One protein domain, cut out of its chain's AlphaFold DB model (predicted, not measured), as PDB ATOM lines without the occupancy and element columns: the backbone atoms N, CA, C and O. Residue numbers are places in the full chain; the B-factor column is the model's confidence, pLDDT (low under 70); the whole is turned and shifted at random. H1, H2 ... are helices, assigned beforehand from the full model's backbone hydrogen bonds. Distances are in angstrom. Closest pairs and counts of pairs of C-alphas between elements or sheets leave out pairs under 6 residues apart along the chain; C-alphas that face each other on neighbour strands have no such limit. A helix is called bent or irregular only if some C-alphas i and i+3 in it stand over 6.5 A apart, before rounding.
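Overview. This is residues 267 to 408 of the 409 residues of an uncharacterized protein of Opitutaceae bacterium (UniProt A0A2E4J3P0). A long helical hairpin, H1 and H2 side by side, makes the long axis, and a shorter, crossed hairpin of H4 and H5 packs on the side of H2 away from H1, leaving H2 in the middle. The turn between H1 and H2 sticks out at one end with residues 308 to 316, tiny H3 sits at the other end of H2, and the unnamed first stretch, residues 267 to 280, runs alongside H1. The printed part has 142 residues with five named helices, H1 to H5 in order along the chain, and no named strand; its class is all helix. The whole is compact, with a radius of gyration of the C-alphas of 15.4 A, yet elongated in outline, spanning 54 by 32 by 29 A.

Along the chain. The printed part begins at Gln 267, and residues 267 to 280 form a stretch with no named element. H1, residues 281 to 309, is the longest helix and starts with C-alpha 281 at (169.217, 166.373, 153.750); it measures 41.2 A from first to last C-alpha. H1 is neither bent nor irregular, but only just: C-alphas 283 and 286 are 6.0 A apart. H2, residues 318 to 342, measures 35.9 A and ends with C-alpha 342 at (176.781, 170.794, 153.752). H3, residues 345 to 348, is 5.3 A long. H4, residues 364 to 381, spans 23.5 A and has a kink of 41 degrees near residue 371; it is irregular, with C-alphas 366 and 369 7.8 A apart. H5, residues 396 to 407, spans 17.5 A and is also irregular, with C-alphas 403 and 406 8.2 A apart; its C-alpha 407 is at (188.307, 165.994, 160.489).

Arrangement. H2 is the hub, touching the four other helices, though it touches H3 only at the corner. H1 and H2 form a helical hairpin: they touch, with the C-alphas of Arg 282 and Ala 342 closest at 5.1 A, and run opposite ways at a shallow tilt of 19 degrees. H4 touches H2 with residues 370 to 378 alone, and the closest C-alphas are those of Ile 330 and Gly 375, 5.9 A apart. Their lines stand at a steep tilt of 69 degrees, only just short of about perpendicular, and they run opposite ways. H2 touches H5 with residues 333 to 341 alone, closest at the C-alphas of Ala 337 and Cys 405, 5.3 A apart; they run the same way at a steep tilt of 48 degrees. H4 and H5 form a second helical hairpin, opposite ways at a steep tilt of 40 degrees, and touch with the C-alphas of His 381 and Phe 397 closest at 4.8 A. The helix packing is mostly crossed, the lines of touching helices standing mostly at more than a shallow tilt. H2 and H3 only just touch at that corner, with 3 pairs of C-alphas within 8 A, the closest being Leu 341 and Ser 348 at 5.4 A. H3 and H5 are close but not clearly touching, with the C-alphas of Leu 347 and Leu 406 closest at 7.8 A. H1 is apart from H4 and H5, and only just apart from H3, with a closest C-alpha distance of 8.1 A. Every O i to N i+4 pair is within hydrogen-bond range in H2; the counts are 22 of 25 in H1, 12 of 14 in H4 and 6 of 8 in H5, and H3 is too short for such a pair.

Size, cuts and confidence. The two C-alphas farthest apart are those of Pro 313 and Ser 346, at 54.6 A. Without residues 308 to 316, which stand free, the body spans 44 by 31 by 28 A. The links from H3 to H4 and from H4 to H5 are long, with 15 and 14 residues; H1 to H2 is short and H2 to H3 tight. The printed part has no cut. Its mean pLDDT is 89.2, and the residues under 70 are 267 to 270.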
ATOM      1  N   GLN A 267     162.777 174.416 180.435       69.00
ATOM      2  CA  GLN A 267     161.791 173.659 179.652       69.00
ATOM      3  C   GLN A 267     162.469 172.595 178.755       69.00
ATOM      4  O   GLN A 267     162.657 172.800 177.560       69.00
ATOM      5  N   PHE A 268     162.848 171.436 179.310       65.69
ATOM      6  CA  PHE A 268     163.637 170.396 178.628       65.69
ATOM      7  C   PHE A 268     162.976 169.883 177.343       65.69
ATOM      8  O   PHE A 268     163.679 169.446 176.432       65.69
ATOM      9  N   GLY A 269     161.647 169.985 177.239       60.75
ATOM     10  CA  GLY A 269     160.896 169.643 176.031       60.75
ATOM     11  C   GLY A 269     161.278 170.463 174.790       60.75
ATOM     12  O   GLY A 269     160.992 170.029 173.683       60.75
ATOM     13  N   SER A 270     161.964 171.605 174.938       66.06
ATOM     14  CA  SER A 270     162.387 172.459 173.819       66.06
ATOM     15  C   SER A 270     163.847 172.257 173.384       66.06
ATOM     16  O   SER A 270     164.392 173.090 172.651       66.06
ATOM     17  N   LEU A 271     164.536 171.223 173.879       78.06
ATOM     18  CA  LEU A 271     165.951 171.004 173.552       78.06
ATOM     19  C   LEU A 271     166.161 170.609 172.084       78.06
ATOM     20  O   LEU A 271     167.105 171.090 171.449       78.06
ATOM     21  N   ASP A 272     165.245 169.833 171.512       81.56
ATOM     22  CA  ASP A 272     165.313 169.354 170.129       81.56
ATOM     23  C   ASP A 272     164.578 170.317 169.179       81.56
ATOM     24  O   ASP A 272     163.618 169.973 168.504       81.56
ATOM     25  N   ALA A 273     165.026 171.574 169.133       77.81
ATOM     26  CA  ALA A 273     164.331 172.669 168.444       77.81
ATOM     27  C   ALA A 273     164.228 172.552 166.904       77.81
ATOM     28  O   ALA A 273     163.631 173.415 166.258       77.81
ATOM     29  N   ASP A 274     164.855 171.550 166.284       81.81
ATOM     30  CA  ASP A 274     164.863 171.343 164.833       81.81
ATOM     31  C   ASP A 274     163.835 170.321 164.328       81.81
ATOM     32  O   ASP A 274     163.808 170.100 163.119       81.81
ATOM     33  N   THR A 275     162.967 169.765 165.183       82.38
ATOM     34  CA  THR A 275     161.892 168.829 164.776       82.38
ATOM     35  C   THR A 275     161.027 169.386 163.646       82.38
ATOM     36  O   THR A 275     160.762 168.705 162.665       82.38
ATOM     37  N   ASP A 276     160.684 170.676 163.696       84.75
ATOM     38  CA  ASP A 276     159.764 171.271 162.716       84.75
ATOM     39  C   ASP A 276     160.487 171.821 161.467       84.75
ATOM     40  O   ASP A 276     160.048 172.813 160.868       84.75
ATOM     41  N   CYS A 277     161.707 171.359 161.167       89.75
ATOM     42  CA  CYS A 277     162.425 171.813 159.968       89.75
ATOM     43  C   CYS A 277     161.671 171.395 158.705       89.75
ATOM     44  O   CYS A 277     161.234 170.259 158.586       89.75
ATOM     45  N   ARG A 278     161.550 172.314 157.741       90.69
ATOM     46  CA  ARG A 278     160.812 172.047 156.493       90.69
ATOM     47  C   ARG A 278     161.665 171.377 155.424       90.69
ATOM     48  O   ARG A 278     161.138 170.762 154.506       90.69
ATOM     49  N   LYS A 279     162.979 171.588 155.484       91.50
ATOM     50  CA  LYS A 279     163.942 171.064 154.512       91.50
ATOM     51  C   LYS A 279     164.439 169.679 154.919       91.50
ATOM     52  O   LYS A 279     164.416 169.327 156.092       91.50
ATOM     53  N   GLU A 280     165.002 168.959 153.954       89.56
ATOM     54  CA  GLU A 280     165.628 167.649 154.157       89.56
ATOM     55  C   GLU A 280     167.085 167.620 153.671       89.56
ATOM     56  O   GLU A 280     167.556 168.500 152.936       89.56
ATOM     57  N   GLY A 281     167.828 166.610 154.124       89.69
ATOM     58  CA  GLY A 281     169.217 166.373 153.750       89.69
ATOM     59  C   GLY A 281     170.123 167.562 154.067       89.69
ATOM     60  O   GLY A 281     170.019 168.214 155.105       89.69
ATOM     61  N   ARG A 282     171.023 167.892 153.137       91.50
ATOM     62  CA  ARG A 282     171.997 168.990 153.301       91.50
ATOM     63  C   ARG A 282     171.332 170.346 153.536       91.50
ATOM     64  O   ARG A 282     171.830 171.157 154.310       91.50
ATOM     65  N   LEU A 283     170.183 170.581 152.900       90.25
ATOM     66  CA  LEU A 283     169.444 171.836 153.029       90.25
ATOM     67  C   LEU A 283     168.799 171.986 154.419       90.25
ATOM     68  O   LEU A 283     168.637 173.119 154.881       90.25
ATOM     69  N   ARG A 284     168.481 170.867 155.092       94.44
ATOM     70  CA  ARG A 284     167.991 170.843 156.481       94.44
ATOM     71  C   ARG A 284     169.042 171.324 157.466       94.44
ATOM     72  O   ARG A 284     168.702 172.075 158.370       94.44
ATOM     73  N   VAL A 285     170.313 170.972 157.263       94.88
ATOM     74  CA  VAL A 285     171.408 171.272 158.207       94.88
ATOM     75  C   VAL A 285     171.484 172.768 158.537       94.88
ATOM     76  O   VAL A 285     171.516 173.155 159.704       94.88
ATOM     77  N   ALA A 286     171.430 173.632 157.519       93.56
ATOM     78  CA  ALA A 286     171.469 175.084 157.709       93.56
ATOM     79  C   ALA A 286     170.189 175.655 158.358       93.56
ATOM     80  O   ALA A 286     170.211 176.728 158.965       93.56
ATOM     81  N   GLU A 287     169.042 174.990 158.204       94.56
ATOM     82  CA  GLU A 287     167.807 175.345 158.911       94.56
ATOM     83  C   GLU A 287     167.866 174.910 160.379       94.56
ATOM     84  O   GLU A 287     167.627 175.734 161.264       94.56
ATOM     85  N   ALA A 288     168.288 173.671 160.634       94.62
ATOM     86  CA  ALA A 288     168.484 173.109 161.965       94.62
ATOM     87  C   ALA A 288     169.471 173.945 162.793       94.62
ATOM     88  O   ALA A 288     169.181 174.273 163.944       94.62
ATOM     89  N   LEU A 289     170.585 174.384 162.191       95.69
ATOM     90  CA  LEU A 289     171.548 175.282 162.830       95.69
ATOM     91  C   LEU A 289     170.904 176.606 163.270       95.69
ATOM     92  O   LEU A 289     171.082 177.030 164.410       95.69
ATOM     93  N   ARG A 290     170.126 177.255 162.394       93.94
ATOM     94  CA  ARG A 290     169.450 178.526 162.716       93.94
ATOM     95  C   ARG A 290     168.428 178.358 163.837       93.94
ATOM     96  O   ARG A 290     168.349 179.214 164.717       93.94
ATOM     97  N   LYS A 291     167.669 177.260 163.833       93.50
ATOM     98  CA  LYS A 291     166.728 176.948 164.918       93.50
ATOM     99  C   LYS A 291     167.452 176.675 166.237       93.50
ATOM    100  O   LYS A 291     167.057 177.224 167.262       93.50
ATOM    101  N   CYS A 292     168.558 175.931 166.212       93.50
ATOM    102  CA  CYS A 292     169.363 175.670 167.406       93.50
ATOM    103  C   CYS A 292     170.045 176.933 167.954       93.50
ATOM    104  O   CYS A 292     170.123 177.091 169.169       93.50
ATOM    105  N   ALA A 293     170.469 177.869 167.099       94.25
ATOM    106  CA  ALA A 293     170.983 179.166 167.541       94.25
ATOM    107  C   ALA A 293     169.906 179.983 168.284       94.25
ATOM    108  O   ALA A 293     170.161 180.471 169.384       94.25
ATOM    109  N   ARG A 294     168.673 180.046 167.751       92.81
ATOM    110  CA  ARG A 294     167.527 180.696 168.425       92.81
ATOM    111  C   ARG A 294     167.160 180.012 169.743       92.81
ATOM    112  O   ARG A 294     166.919 180.690 170.739       92.81
ATOM    113  N   ARG A 295     167.164 178.676 169.776       92.38
ATOM    114  CA  ARG A 295     166.998 177.895 171.012       92.38
ATOM    115  C   ARG A 295     168.058 178.280 172.040       92.38
ATOM    116  O   ARG A 295     167.717 178.585 173.176       92.38
ATOM    117  N   ASN A 296     169.330 178.292 171.646       93.44
ATOM    118  CA  ASN A 296     170.438 178.668 172.520       93.44
ATOM    119  C   ASN A 296     170.315 180.106 173.031       93.44
ATOM    120  O   ASN A 296     170.690 180.380 174.166       93.44
ATOM    121  N   GLU A 297     169.770 181.018 172.231       91.81
ATOM    122  CA  GLU A 297     169.474 182.381 172.666       91.81
ATOM    123  C   GLU A 297     168.401 182.419 173.762       91.81
ATOM    124  O   GLU A 297     168.601 183.059 174.796       91.81
ATOM    125  N   SER A 298     167.288 181.709 173.552       90.88
ATOM    126  CA  SER A 298     166.174 181.619 174.504       90.88
ATOM    127  C   SER A 298     166.601 180.931 175.804       90.88
ATOM    128  O   SER A 298     166.524 181.517 176.884       90.88
ATOM    129  N   ILE A 299     167.166 179.724 175.702       90.50
ATOM    130  CA  ILE A 299     167.632 178.954 176.862       90.50
ATOM    131  C   ILE A 299     168.807 179.659 177.542       90.50
ATOM    132  O   ILE A 299     168.887 179.686 178.763       90.50
ATOM    133  N   GLY A 300     169.709 180.286 176.784       90.88
ATOM    134  CA  GLY A 300     170.812 181.068 177.339       90.88
ATOM    135  C   GLY A 300     170.336 182.270 178.158       90.88
ATOM    136  O   GLY A 300     170.952 182.579 179.177       90.88
ATOM    137  N   ARG A 301     169.240 182.929 177.754       89.50
ATOM    138  CA  ARG A 301     168.578 183.966 178.561       89.50
ATOM    139  C   ARG A 301     167.985 183.381 179.843       89.50
ATOM    140  O   ARG A 301     168.328 183.872 180.914       89.50
ATOM    141  N   ALA A 302     167.207 182.303 179.734       88.50
ATOM    142  CA  ALA A 302     166.610 181.630 180.888       88.50
ATOM    143  C   ALA A 302     167.670 181.148 181.896       88.50
ATOM    144  O   ALA A 302     167.521 181.339 183.096       88.50
ATOM    145  N   LEU A 303     168.792 180.594 181.424       89.56
ATOM    146  CA  LEU A 303     169.902 180.165 182.282       89.56
ATOM    147  C   LEU A 303     170.531 181.331 183.056       89.56
ATOM    148  O   LEU A 303     170.847 181.162 184.229       89.56
ATOM    149  N   ARG A 304     170.714 182.499 182.424       89.06
ATOM    150  CA  ARG A 304     171.249 183.694 183.104       89.06
ATOM    151  C   ARG A 304     170.279 184.239 184.146       89.06
ATOM    152  O   ARG A 304     170.702 184.633 185.226       89.06
ATOM    153  N   GLU A 305     168.990 184.249 183.822       87.75
ATOM    154  CA  GLU A 305     167.948 184.648 184.765       87.75
ATOM    155  C   GLU A 305     167.933 183.709 185.975       87.75
ATOM    156  O   GLU A 305     168.041 184.174 187.108       87.75
ATOM    157  N   LEU A 306     167.941 182.394 185.741       86.69
ATOM    158  CA  LEU A 306     167.998 181.384 186.798       86.69
ATOM    159  C   LEU A 306     169.259 181.488 187.655       86.69
ATOM    160  O   LEU A 306     169.173 181.335 188.868       86.69
ATOM    161  N   GLU A 307     170.417 181.787 187.066       86.62
ATOM    162  CA  GLU A 307     171.652 182.036 187.825       86.62
ATOM    163  C   GLU A 307     171.501 183.165 188.851       86.62
ATOM    164  O   GLU A 307     172.140 183.117 189.901       86.62
ATOM    165  N   SER A 308     170.647 184.152 188.565       83.62
ATOM    166  CA  SER A 308     170.409 185.300 189.444       83.62
ATOM    167  C   SER A 308     169.239 185.123 190.417       83.62
ATOM    168  O   SER A 308     169.263 185.708 191.498       83.62
ATOM    169  N   THR A 309     168.226 184.325 190.067       83.75
ATOM    170  CA  THR A 309     166.959 184.242 190.819       83.75
ATOM    171  C   THR A 309     166.766 182.931 191.577       83.75
ATOM    172  O   THR A 309     165.971 182.879 192.518       83.75
ATOM    173  N   LEU A 310     167.466 181.860 191.197       83.25
ATOM    174  CA  LEU A 310     167.184 180.531 191.719       83.25
ATOM    175  C   LEU A 310     167.731 180.344 193.140       83.25
ATOM    176  O   LEU A 310     168.939 180.245 193.363       83.25
ATOM    177  N   HIS A 311     166.818 180.192 194.097       82.12
ATOM    178  CA  HIS A 311     167.146 179.811 195.465       82.12
ATOM    179  C   HIS A 311     166.903 178.313 195.692       82.12
ATOM    180  O   HIS A 311     165.775 177.884 195.928       82.12
ATOM    181  N   THR A 312     167.971 177.515 195.637       83.62
ATOM    182  CA  THR A 312     167.945 176.069 195.911       83.62
ATOM    183  C   THR A 312     168.827 175.733 197.121       83.62
ATOM    184  O   THR A 312     170.025 175.481 196.982       83.62
ATOM    185  N   PRO A 313     168.290 175.774 198.354       80.88
ATOM    186  CA  PRO A 313     169.089 175.587 199.569       80.88
ATOM    187  C   PRO A 313     169.651 174.162 199.730       80.88
ATOM    188  O   PRO A 313     170.597 173.947 200.499       80.88
ATOM    189  N   SER A 314     169.078 173.167 199.047       84.50
ATOM    190  CA  SER A 314     169.487 171.766 199.152       84.50
ATOM    191  C   SER A 314     170.573 171.356 198.162       84.50
ATOM    192  O   SER A 314     171.265 170.377 198.446       84.50
ATOM    193  N   ILE A 315     170.759 172.078 197.054       87.88
ATOM    194  CA  ILE A 315     171.714 171.732 195.989       87.88
ATOM    195  C   ILE A 315     172.615 172.915 195.619       87.88
ATOM    196  O   ILE A 315     172.349 174.065 195.950       87.88
ATOM    197  N   ASP A 316     173.726 172.637 194.945       86.50
ATOM    198  CA  ASP A 316     174.454 173.669 194.207       86.50
ATOM    199  C   ASP A 316     174.014 173.590 192.739       86.50
ATOM    200  O   ASP A 316     174.281 172.570 192.098       86.50
ATOM    201  N   PRO A 317     173.330 174.608 192.183       87.56
ATOM    202  CA  PRO A 317     172.881 174.564 190.796       87.56
ATOM    203  C   PRO A 317     174.034 174.766 189.799       87.56
ATOM    204  O   PRO A 317     173.904 174.397 188.633       87.56
ATOM    205  N   ARG A 318     175.185 175.315 190.222       87.00
ATOM    206  CA  ARG A 318     176.277 175.708 189.312       87.00
ATOM    207  C   ARG A 318     176.816 174.556 188.456       87.00
ATOM    208  O   ARG A 318     176.925 174.756 187.246       87.00
ATOM    209  N   PRO A 319     177.120 173.356 188.996       85.94
ATOM    210  CA  PRO A 319     177.593 172.241 188.178       85.94
ATOM    211  C   PRO A 319     176.594 171.852 187.086       85.94
ATOM    212  O   PRO A 319     176.991 171.593 185.955       85.94
ATOM    213  N   PHE A 320     175.299 171.867 187.407       85.62
ATOM    214  CA  PHE A 320     174.242 171.572 186.447       85.62
ATOM    215  C   PHE A 320     174.143 172.641 185.354       85.62
ATOM    216  O   PHE A 320     174.088 172.301 184.174       85.62
ATOM    217  N   LEU A 321     174.184 173.922 185.721       87.88
ATOM    218  CA  LEU A 321     174.127 175.034 184.769       87.88
ATOM    219  C   LEU A 321     175.341 175.028 183.829       87.88
ATOM    220  O   LEU A 321     175.177 175.143 182.616       87.88
ATOM    221  N   VAL A 322     176.549 174.803 184.357       88.12
ATOM    222  CA  VAL A 322     177.781 174.651 183.559       88.12
ATOM    223  C   VAL A 322     177.663 173.482 182.583       88.12
ATOM    224  O   VAL A 322     177.974 173.627 181.397       88.12
ATOM    225  N   THR A 323     177.176 172.337 183.061       88.19
ATOM    226  CA  THR A 323     176.915 171.161 182.229       88.19
ATOM    227  C   THR A 323     175.902 171.474 181.123       88.19
ATOM    228  O   THR A 323     176.153 171.167 179.959       88.19
ATOM    229  N   MET A 324     174.797 172.153 181.434       88.56
ATOM    230  CA  MET A 324     173.791 172.516 180.436       88.56
ATOM    231  C   MET A 324     174.353 173.465 179.368       88.56
ATOM    232  O   MET A 324     174.191 173.215 178.174       88.56
ATOM    233  N   LYS A 325     175.081 174.516 179.771       91.31
ATOM    234  CA  LYS A 325     175.742 175.445 178.837       91.31
ATOM    235  C   LYS A 325     176.691 174.702 177.894       91.31
ATOM    236  O   LYS A 325     176.663 174.920 176.683       91.31
ATOM    237  N   ARG A 326     177.478 173.765 178.435       91.88
ATOM    238  CA  ARG A 326     178.372 172.903 177.654       91.88
ATOM    239  C   ARG A 326     177.610 172.048 176.639       91.88
ATOM    240  O   ARG A 326     177.986 172.047 175.470       91.88
ATOM    241  N   ARG A 327     176.535 171.368 177.049       91.56
ATOM    242  CA  ARG A 327     175.695 170.555 176.148       91.56
ATOM    243  C   ARG A 327     175.140 171.381 174.985       91.56
ATOM    244  O   ARG A 327     175.288 170.981 173.835       91.56
ATOM    245  N   LEU A 328     174.570 172.552 175.272       93.12
ATOM    246  CA  LEU A 328     174.012 173.459 174.258       93.12
ATOM    247  C   LEU A 328     175.066 173.947 173.255       93.12
ATOM    248  O   LEU A 328     174.775 174.081 172.064       93.12
ATOM    249  N   ASN A 329     176.284 174.210 173.728       94.94
ATOM    250  CA  ASN A 329     177.388 174.675 172.893       94.94
ATOM    251  C   ASN A 329     177.975 173.560 172.020       94.94
ATOM    252  O   ASN A 329     178.292 173.808 170.858       94.94
ATOM    253  N   ILE A 330     178.093 172.336 172.544       94.69
ATOM    254  CA  ILE A 330     178.548 171.174 171.765       94.69
ATOM    255  C   ILE A 330     177.523 170.818 170.689       94.69
ATOM    256  O   ILE A 330     177.904 170.642 169.535       94.69
ATOM    257  N   ASP A 331     176.236 170.773 171.038       95.19
ATOM    258  CA  ASP A 331     175.149 170.516 170.088       95.19
ATOM    259  C   ASP A 331     175.136 171.545 168.944       95.19
ATOM    260  O   ASP A 331     175.112 171.180 167.768       95.19
ATOM    261  N   LEU A 332     175.248 172.839 169.275       95.44
ATOM    262  CA  LEU A 332     175.356 173.899 168.271       95.44
ATOM    263  C   LEU A 332     176.637 173.770 167.434       95.44
ATOM    264  O   LEU A 332     176.592 173.927 166.216       95.44
ATOM    265  N   GLY A 333     177.774 173.478 168.070       95.25
ATOM    266  CA  GLY A 333     179.062 173.308 167.400       95.25
ATOM    267  C   GLY A 333     179.062 172.149 166.403       95.25
ATOM    268  O   GLY A 333     179.634 172.267 165.319       95.25
ATOM    269  N   LEU A 334     178.366 171.059 166.729       95.81
ATOM    270  CA  LEU A 334     178.189 169.918 165.840       95.81
ATOM    271  C   LEU A 334     177.392 170.304 164.583       95.81
ATOM    272  O   LEU A 334     177.821 170.001 163.468       95.81
ATOM    273  N   LEU A 335     176.284 171.036 164.748       95.75
ATOM    274  CA  LEU A 335     175.493 171.560 163.627       95.75
ATOM    275  C   LEU A 335     176.250 172.612 162.808       95.75
ATOM    276  O   LEU A 335     176.102 172.656 161.590       95.75
ATOM    277  N   TYR A 336     177.081 173.434 163.450       96.19
ATOM    278  CA  TYR A 336     177.914 174.432 162.779       96.19
ATOM    279  C   TYR A 336     178.992 173.781 161.902       96.19
ATOM    280  O   TYR A 336     179.177 174.154 160.747       96.19
ATOM    281  N   ALA A 337     179.681 172.757 162.414       95.44
ATOM    282  CA  ALA A 337     180.630 171.989 161.611       95.44
ATOM    283  C   ALA A 337     179.928 171.268 160.447       95.44
ATOM    284  O   ALA A 337     180.420 171.292 159.318       95.44
ATOM    285  N   ALA A 338     178.755 170.680 160.706       95.69
ATOM    286  CA  ALA A 338     177.952 170.027 159.679       95.69
ATOM    287  C   ALA A 338     177.480 171.008 158.594       95.69
ATOM    288  O   ALA A 338     177.491 170.651 157.417       95.69
ATOM    289  N   SER A 339     177.096 172.240 158.954       95.75
ATOM    290  CA  SER A 339     176.619 173.231 157.982       95.75
ATOM    291  C   SER A 339     177.715 173.659 157.014       95.75
ATOM    292  O   SER A 339     177.438 173.795 155.829       95.75
ATOM    293  N   ILE A 340     178.957 173.797 157.490       93.88
ATOM    294  CA  ILE A 340     180.114 174.119 156.640       93.88
ATOM    295  C   ILE A 340     180.346 173.015 155.603       93.88
ATOM    296  O   ILE A 340     180.579 173.296 154.432       93.88
ATOM    297  N   LEU A 341     180.254 171.744 156.009       93.19
ATOM    298  CA  LEU A 341     180.390 170.628 155.069       93.19
ATOM    299  C   LEU A 341     179.212 170.562 154.094       93.19
ATOM    300  O   LEU A 341     179.415 170.287 152.915       93.19
ATOM    301  N   ALA A 342     177.993 170.839 154.565       93.25
ATOM    302  CA  ALA A 342     176.781 170.794 153.752       93.25
ATOM    303  C   ALA A 342     176.782 171.808 152.590       93.25
ATOM    304  O   ALA A 342     176.148 171.538 151.565       93.25
ATOM    305  N   GLU A 343     177.502 172.930 152.724       91.25
ATOM    306  CA  GLU A 343     177.671 173.940 151.665       91.25
ATOM    307  C   GLU A 343     178.346 173.367 150.408       91.25
ATOM    308  O   GLU A 343     178.032 173.793 149.296       91.25
ATOM    309  N   SER A 344     179.209 172.354 150.550       89.31
ATOM    310  CA  SER A 344     179.891 171.713 149.424       89.31
ATOM    311  C   SER A 344     179.427 170.276 149.216       89.31
ATOM    312  O   SER A 344     179.594 169.409 150.073       89.31
ATOM    313  N   ARG A 345     178.894 169.987 148.021       86.88
ATOM    314  CA  ARG A 345     178.439 168.632 147.668       86.88
ATOM    315  C   ARG A 345     179.565 167.610 147.792       86.88
ATOM    316  O   ARG A 345     179.358 166.606 148.464       86.88
ATOM    317  N   SER A 346     180.731 167.904 147.224       89.19
ATOM    318  CA  SER A 346     181.881 166.995 147.218       89.19
ATOM    319  C   SER A 346     182.420 166.705 148.619       89.19
ATOM    320  O   SER A 346     182.854 165.593 148.885       89.19
ATOM    321  N   LEU A 347     182.364 167.674 149.541       87.69
ATOM    322  CA  LEU A 347     182.846 167.480 150.915       87.69
ATOM    323  C   LEU A 347     181.851 166.712 151.795       87.69
ATOM    324  O   LEU A 347     182.259 166.045 152.746       87.69
ATOM    325  N   SER A 348     180.554 166.837 151.502       86.75
ATOM    326  CA  SER A 348     179.469 166.175 152.239       86.75
ATOM    327  C   SER A 348     179.135 164.763 151.749       86.75
ATOM    328  O   SER A 348     178.364 164.059 152.400       86.75
ATOM    329  N   GLU A 349     179.655 164.358 150.592       87.06
ATOM    330  CA  GLU A 349     179.296 163.097 149.949       87.06
ATOM    331  C   GLU A 349     179.694 161.889 150.811       87.06
ATOM    332  O   GLU A 349     180.798 161.822 151.346       87.06
ATOM    333  N   GLY A 350     178.754 160.959 151.009       83.50
ATOM    334  CA  GLY A 350     178.936 159.775 151.859       83.50
ATOM    335  C   GLY A 350     178.976 160.039 153.372       83.50
ATOM    336  O   GLY A 350     179.011 159.083 154.143       83.50
ATOM    337  N   LYS A 351     178.936 161.303 153.823       86.62
ATOM    338  CA  LYS A 351     179.013 161.653 155.250       86.62
ATOM    339  C   LYS A 351     177.639 161.741 155.903       86.62
ATOM    340  O   LYS A 351     176.700 162.331 155.367       86.62
ATOM    341  N   VAL A 352     177.547 161.229 157.128       89.44
ATOM    342  CA  VAL A 352     176.358 161.374 157.974       89.44
ATOM    343  C   VAL A 352     176.463 162.692 158.738       89.44
ATOM    344  O   VAL A 352     177.154 162.791 159.747       89.44
ATOM    345  N   LEU A 353     175.792 163.730 158.239       92.50
ATOM    346  CA  LEU A 353     175.820 165.066 158.841       92.50
ATOM    347  C   LEU A 353     174.764 165.210 159.945       92.50
ATOM    348  O   LEU A 353     173.639 164.715 159.829       92.50
ATOM    349  N   ALA A 354     175.120 165.909 161.024       93.06
ATOM    350  CA  ALA A 354     174.165 166.278 162.066       93.06
ATOM    351  C   ALA A 354     173.117 167.249 161.503       93.06
ATOM    352  O   ALA A 354     173.447 168.148 160.728       93.06
ATOM    353  N   GLY A 355     171.846 167.066 161.868       92.38
ATOM    354  CA  GLY A 355     170.751 167.907 161.382       92.38
ATOM    355  C   GLY A 355     170.323 167.648 159.934       92.38
ATOM    356  O   GLY A 355     169.448 168.360 159.445       92.38
ATOM    357  N   ALA A 356     170.893 166.655 159.242       92.12
ATOM    358  CA  ALA A 356     170.507 166.334 157.865       92.12
ATOM    359  C   ALA A 356     169.188 165.553 157.761       92.12
ATOM    360  O   ALA A 356     168.508 165.625 156.742       92.12
ATOM    361  N   HIS A 357     168.808 164.832 158.812       90.56
ATOM    362  CA  HIS A 357     167.540 164.117 158.916       90.56
ATOM    363  C   HIS A 357     166.840 164.483 160.218       90.56
ATOM    364  O   HIS A 357     167.469 164.989 161.155       90.56
ATOM    365  N   ASP A 358     165.534 164.245 160.257       87.56
ATOM    366  CA  ASP A 358     164.774 164.433 161.479       87.56
ATOM    367  C   ASP A 358     165.149 163.411 162.554       87.56
ATOM    368  O   ASP A 358     165.630 162.322 162.247       87.56
ATOM    369  N   ALA A 359     164.997 163.802 163.820       87.62
ATOM    370  CA  ALA A 359     165.346 162.982 164.976       87.62
ATOM    371  C   ALA A 359     166.781 162.406 164.941       87.62
ATOM    372  O   ALA A 359     167.049 161.350 165.514       87.62
ATOM    373  N   TRP A 360     167.742 163.103 164.318       89.75
ATOM    374  CA  TRP A 360     169.141 162.652 164.226       89.75
ATOM    375  C   TRP A 360     169.802 162.416 165.596       89.75
ATOM    376  O   TRP A 360     170.693 161.576 165.732       89.75
ATOM    377  N   ARG A 361     169.315 163.090 166.646       90.50
ATOM    378  CA  ARG A 361     169.710 162.853 168.045       90.50
ATOM    379  C   ARG A 361     169.252 161.494 168.588       90.50
ATOM    380  O   ARG A 361     169.832 161.008 169.546       90.50
ATOM    381  N   GLY A 362     168.273 160.834 167.972       87.44
ATOM    382  CA  GLY A 362     167.817 159.500 168.373       87.44
ATOM    383  C   GLY A 362     168.844 158.389 168.124       87.44
ATOM    384  O   GLY A 362     168.720 157.304 168.684       87.44
ATOM    385  N   ARG A 363     169.878 158.640 167.308       86.06
ATOM    386  CA  ARG A 363     170.944 157.668 167.013       86.06
ATOM    387  C   ARG A 363     172.334 158.282 167.232       86.06
ATOM    388  O   ARG A 363     173.096 158.434 166.274       86.06
ATOM    389  N   PRO A 364     172.706 158.612 168.486       87.94
ATOM    390  CA  PRO A 364     173.959 159.310 168.791       87.94
ATOM    391  C   PRO A 364     175.210 158.526 168.372       87.94
ATOM    392  O   PRO A 364     176.251 159.132 168.123       87.94
ATOM    393  N   VAL A 365     175.106 157.197 168.235       88.25
ATOM    394  CA  VAL A 365     176.198 156.290 167.837       88.25
ATOM    395  C   VAL A 365     176.893 156.743 166.546       88.25
ATOM    396  O   VAL A 365     178.121 156.746 166.495       88.25
ATOM    397  N   PHE A 366     176.141 157.213 165.544       88.94
ATOM    398  CA  PHE A 366     176.706 157.684 164.268       88.94
ATOM    399  C   PHE A 366     177.517 158.976 164.388       88.94
ATOM    400  O   PHE A 366     178.315 159.296 163.512       88.94
ATOM    401  N   TYR A 367     177.337 159.706 165.485       91.50
ATOM    402  CA  TYR A 367     177.943 161.011 165.717       91.50
ATOM    403  C   TYR A 367     178.967 160.989 166.851       91.50
ATOM    404  O   TYR A 367     179.549 162.024 167.154       91.50
ATOM    405  N   MET A 368     179.234 159.835 167.473       90.25
ATOM    406  CA  MET A 368     180.101 159.726 168.654       90.25
ATOM    407  C   MET A 368     181.493 160.314 168.440       90.25
ATOM    408  O   MET A 368     182.009 161.009 169.317       90.25
ATOM    409  N   HIS A 369     182.104 160.043 167.283       91.62
ATOM    410  CA  HIS A 369     183.409 160.605 166.947       91.62
ATOM    411  C   HIS A 369     183.341 162.134 166.871       91.62
ATOM    412  O   HIS A 369     184.097 162.821 167.556       91.62
ATOM    413  N   ALA A 370     182.373 162.660 166.118       93.31
ATOM    414  CA  ALA A 370     182.164 164.091 165.963       93.31
ATOM    415  C   ALA A 370     181.862 164.780 167.307       93.31
ATOM    416  O   ALA A 370     182.480 165.792 167.630       93.31
ATOM    417  N   ILE A 371     180.987 164.198 168.135       94.25
ATOM    418  CA  ILE A 371     180.640 164.679 169.480       94.25
ATOM    419  C   ILE A 371     181.888 164.777 170.363       94.25
ATOM    420  O   ILE A 371     182.113 165.808 170.998       94.25
ATOM    421  N   ARG A 372     182.722 163.726 170.399       92.81
ATOM    422  CA  ARG A 372     183.957 163.716 171.201       92.81
ATOM    423  C   ARG A 372     184.928 164.793 170.731       92.81
ATOM    424  O   ARG A 372     185.401 165.574 171.555       92.81
ATOM    425  N   THR A 373     185.159 164.879 169.422       94.38
ATOM    426  CA  THR A 373     186.061 165.868 168.820       94.38
ATOM    427  C   THR A 373     185.582 167.298 169.084       94.38
ATOM    428  O   THR A 373     186.356 168.128 169.559       94.38
ATOM    429  N   VAL A 374     184.296 167.597 168.861       95.12
ATOM    430  CA  VAL A 374     183.707 168.915 169.162       95.12
ATOM    431  C   VAL A 374     183.802 169.224 170.657       95.12
ATOM    432  O   VAL A 374     184.182 170.335 171.024       95.12
ATOM    433  N   GLY A 375     183.525 168.247 171.523       93.75
ATOM    434  CA  GLY A 375     183.643 168.393 172.973       93.75
ATOM    435  C   GLY A 375     185.067 168.715 173.434       93.75
ATOM    436  O   GLY A 375     185.250 169.570 174.291       93.75
ATOM    437  N   GLU A 376     186.090 168.088 172.852       93.56
ATOM    438  CA  GLU A 376     187.492 168.425 173.133       93.56
ATOM    439  C   GLU A 376     187.882 169.823 172.656       93.56
ATOM    440  O   GLU A 376     188.627 170.522 173.345       93.56
ATOM    441  N   ILE A 377     187.389 170.240 171.489       94.94
ATOM    442  CA  ILE A 377     187.622 171.593 170.974       94.94
ATOM    443  C   ILE A 377     186.937 172.616 171.883       94.94
ATOM    444  O   ILE A 377     187.543 173.637 172.206       94.94
ATOM    445  N   TYR A 378     185.715 172.329 172.341       94.06
ATOM    446  CA  TYR A 378     184.998 173.152 173.311       94.06
ATOM    447  C   TYR A 378     185.804 173.319 174.597       94.06
ATOM    448  O   TYR A 378     186.118 174.447 174.973       94.06
ATOM    449  N   ASP A 379     186.213 172.204 175.213       92.00
ATOM    450  CA  ASP A 379     186.947 172.199 176.482       92.00
ATOM    451  C   ASP A 379     188.287 172.973 176.387       92.00
ATOM    452  O   ASP A 379     188.750 173.525 177.381       92.00
ATOM    453  N   LYS A 380     188.914 173.036 175.199       93.50
ATOM    454  CA  LYS A 380     190.195 173.737 174.965       93.50
ATOM    455  C   LYS A 380     190.054 175.209 174.567       93.50
ATOM    456  O   LYS A 380     190.953 175.999 174.852       93.50
ATOM    457  N   HIS A 381     188.996 175.573 173.842       93.00
ATOM    458  CA  HIS A 381     188.926 176.863 173.143       93.00
ATOM    459  C   HIS A 381     187.776 177.768 173.582       93.00
ATOM    460  O   HIS A 381     187.846 178.968 173.319       93.00
ATOM    461  N   HIS A 382     186.746 177.249 174.252       90.19
ATOM    462  CA  HIS A 382     185.675 178.093 174.768       90.19
ATOM    463  C   HIS A 382     186.081 178.721 176.106       90.19
ATOM    464  O   HIS A 382     186.296 178.020 177.092       90.19
ATOM    465  N   LYS A 383     186.188 180.055 176.140       78.81
ATOM    466  CA  LYS A 383     186.649 180.800 177.327       78.81
ATOM    467  C   LYS A 383     185.529 181.524 178.075       78.81
ATOM    468  O   LYS A 383     185.693 181.837 179.247       78.81
ATOM    469  N   GLY A 384     184.407 181.799 177.406       71.38
ATOM    470  CA  GLY A 384     183.361 182.686 177.924       71.38
ATOM    471  C   GLY A 384     182.398 182.052 178.926       71.38
ATOM    472  O   GLY A 384     181.639 182.778 179.558       71.38
ATOM    473  N   GLY A 385     182.377 180.719 179.049       77.56
ATOM    474  CA  GLY A 385     181.454 179.998 179.937       77.56
ATOM    475  C   GLY A 385     179.969 180.267 179.660       77.56
ATOM    476  O   GLY A 385     179.124 179.934 180.488       77.56
ATOM    477  N   ASN A 386     179.648 180.880 178.520       87.75
ATOM    478  CA  ASN A 386     178.326 181.361 178.141       87.75
ATOM    479  C   ASN A 386     177.770 180.516 176.998       87.75
ATOM    480  O   ASN A 386     178.511 179.929 176.210       87.75
ATOM    481  N   VAL A 387     176.443 180.474 176.884       91.81
ATOM    482  CA  VAL A 387     175.804 179.821 175.739       91.81
ATOM    483  C   VAL A 387     176.075 180.646 174.483       91.81
ATOM    484  O   VAL A 387     175.741 181.829 174.422       91.81
ATOM    485  N   VAL A 388     176.662 180.011 173.476       92.06
ATOM    486  CA  VAL A 388     176.828 180.569 172.139       92.06
ATOM    487  C   VAL A 388     175.453 180.597 171.483       92.06
ATOM    488  O   VAL A 388     174.839 179.553 171.268       92.06
ATOM    489  N   SER A 389     174.958 181.795 171.187       89.38
ATOM    490  CA  SER A 389     173.654 182.006 170.546       89.38
ATOM    491  C   SER A 389     173.725 182.841 169.268       89.38
ATOM    492  O   SER A 389     172.799 182.809 168.465       89.38
ATOM    493  N   ASN A 390     174.827 183.563 169.051       89.12
ATOM    494  CA  ASN A 390     175.055 184.367 167.858       89.12
ATOM    495  C   ASN A 390     176.280 183.836 167.102       89.12
ATOM    496  O   ASN A 390     177.403 183.913 167.594       89.12
ATOM    497  N   LEU A 391     176.045 183.313 165.899       89.50
ATOM    498  CA  LEU A 391     177.078 182.726 165.038       89.50
ATOM    499  C   LEU A 391     177.993 183.773 164.384       89.50
ATOM    500  O   LEU A 391     179.015 183.407 163.813       89.50
ATOM    501  N   HIS A 392     177.629 185.057 164.449       85.06
ATOM    502  CA  HIS A 392     178.440 186.162 163.936       85.06
ATOM    503  C   HIS A 392     179.484 186.656 164.942       85.06
ATOM    504  O   HIS A 392     180.371 187.420 164.570       85.06
ATOM    505  N   ILE A 393     179.390 186.238 166.209       83.25
ATOM    506  CA  ILE A 393     180.418 186.539 167.204       83.25
ATOM    507  C   ILE A 393     181.648 185.690 166.886       83.25
ATOM    508  O   ILE A 393     181.548 184.476 166.704       83.25
ATOM    509  N   ASP A 394     182.813 186.333 166.844       82.00
ATOM    510  CA  ASP A 394     184.098 185.676 166.617       82.00
ATOM    511  C   ASP A 394     184.557 184.911 167.871       82.00
ATOM    512  O   ASP A 394     185.463 185.307 168.605       82.00
ATOM    513  N   GLU A 395     183.869 183.805 168.142       89.06
ATOM    514  CA  GLU A 395     184.150 182.908 169.254       89.06
ATOM    515  C   GLU A 395     185.310 181.957 168.881       89.06
ATOM    516  O   GLU A 395     185.205 181.213 167.894       89.06
ATOM    517  N   PRO A 396     186.401 181.882 169.677       92.69
ATOM    518  CA  PRO A 396     187.560 181.036 169.368       92.69
ATOM    519  C   PRO A 396     187.212 179.554 169.159       92.69
ATOM    520  O   PRO A 396     187.827 178.879 168.328       92.69
ATOM    521  N   PHE A 397     186.201 179.061 169.879       94.31
ATOM    522  CA  PHE A 397     185.635 177.726 169.701       94.31
ATOM    523  C   PHE A 397     185.093 177.506 168.278       94.31
ATOM    524  O   PHE A 397     185.513 176.559 167.610       94.31
ATOM    525  N   LEU A 398     184.237 178.403 167.770       94.00
ATOM    526  CA  LEU A 398     183.672 178.297 166.417       94.00
ATOM    527  C   LEU A 398     184.749 178.450 165.338       94.00
ATOM    528  O   LEU A 398     184.763 177.699 164.360       94.00
ATOM    529  N   ARG A 399     185.707 179.364 165.540       93.81
ATOM    530  CA  ARG A 399     186.840 179.545 164.621       93.81
ATOM    531  C   ARG A 399     187.658 178.265 164.483       93.81
ATOM    532  O   ARG A 399     188.030 177.875 163.374       93.81
ATOM    533  N   LYS A 400     187.915 177.580 165.603       95.31
ATOM    534  CA  LYS A 400     188.645 176.313 165.580       95.31
ATOM    535  C   LYS A 400     187.839 175.210 164.903       95.31
ATOM    536  O   LYS A 400     188.422 174.489 164.098       95.31
ATOM    537  N   LEU A 401     186.533 175.113 165.170       94.56
ATOM    538  CA  LEU A 401     185.649 174.166 164.481       94.56
ATOM    539  C   LEU A 401     185.683 174.360 162.965       94.56
ATOM    540  O   LEU A 401     185.862 173.386 162.239       94.56
ATOM    541  N   LYS A 402     185.599 175.607 162.487       92.75
ATOM    542  CA  LYS A 402     185.702 175.924 161.055       92.75
ATOM    543  C   LYS A 402     187.011 175.415 160.449       92.75
ATOM    544  O   LYS A 402     186.992 174.800 159.388       92.75
ATOM    545  N   ALA A 403     188.132 175.609 161.144       92.06
ATOM    546  CA  ALA A 403     189.451 175.191 160.670       92.06
ATOM    547  C   ALA A 403     189.649 173.664 160.605       92.06
ATOM    548  O   ALA A 403     190.515 173.199 159.870       92.06
ATOM    549  N   VAL A 404     188.892 172.880 161.380       93.19
ATOM    550  CA  VAL A 404     189.067 171.415 161.467       93.19
ATOM    551  C   VAL A 404     187.819 170.626 161.071       93.19
ATOM    552  O   VAL A 404     187.786 169.417 161.283       93.19
ATOM    553  N   CYS A 405     186.813 171.273 160.475       88.94
ATOM    554  CA  CYS A 405     185.509 170.677 160.168       88.94
ATOM    555  C   CYS A 405     185.600 169.373 159.356       88.94
ATOM    556  O   CYS A 405     184.881 168.423 159.651       88.94
ATOM    557  N   LEU A 406     186.548 169.281 158.418       87.25
ATOM    558  CA  LEU A 406     186.800 168.082 157.608       87.25
ATOM    559  C   LEU A 406     187.291 166.865 158.399       87.25
ATOM    560  O   LEU A 406     187.208 165.755 157.891       87.25
ATOM    561  N   ARG A 407     187.844 167.069 159.599       89.12
ATOM    562  CA  ARG A 407     188.307 165.994 160.489       89.12
ATOM    563  C   ARG A 407     187.245 165.566 161.502       89.12
ATOM    564  O   ARG A 407     187.487 164.627 162.247       89.12
ATOM    565  N   ILE A 408     186.136 166.303 161.599       88.12
ATOM    566  CA  ILE A 408     185.066 166.042 162.574       88.12
ATOM    567  C   ILE A 408     184.108 164.962 162.051       88.12
ATOM    568  O   ILE A 408     183.680 164.113 162.832       88.12
TER     569      ILE A 408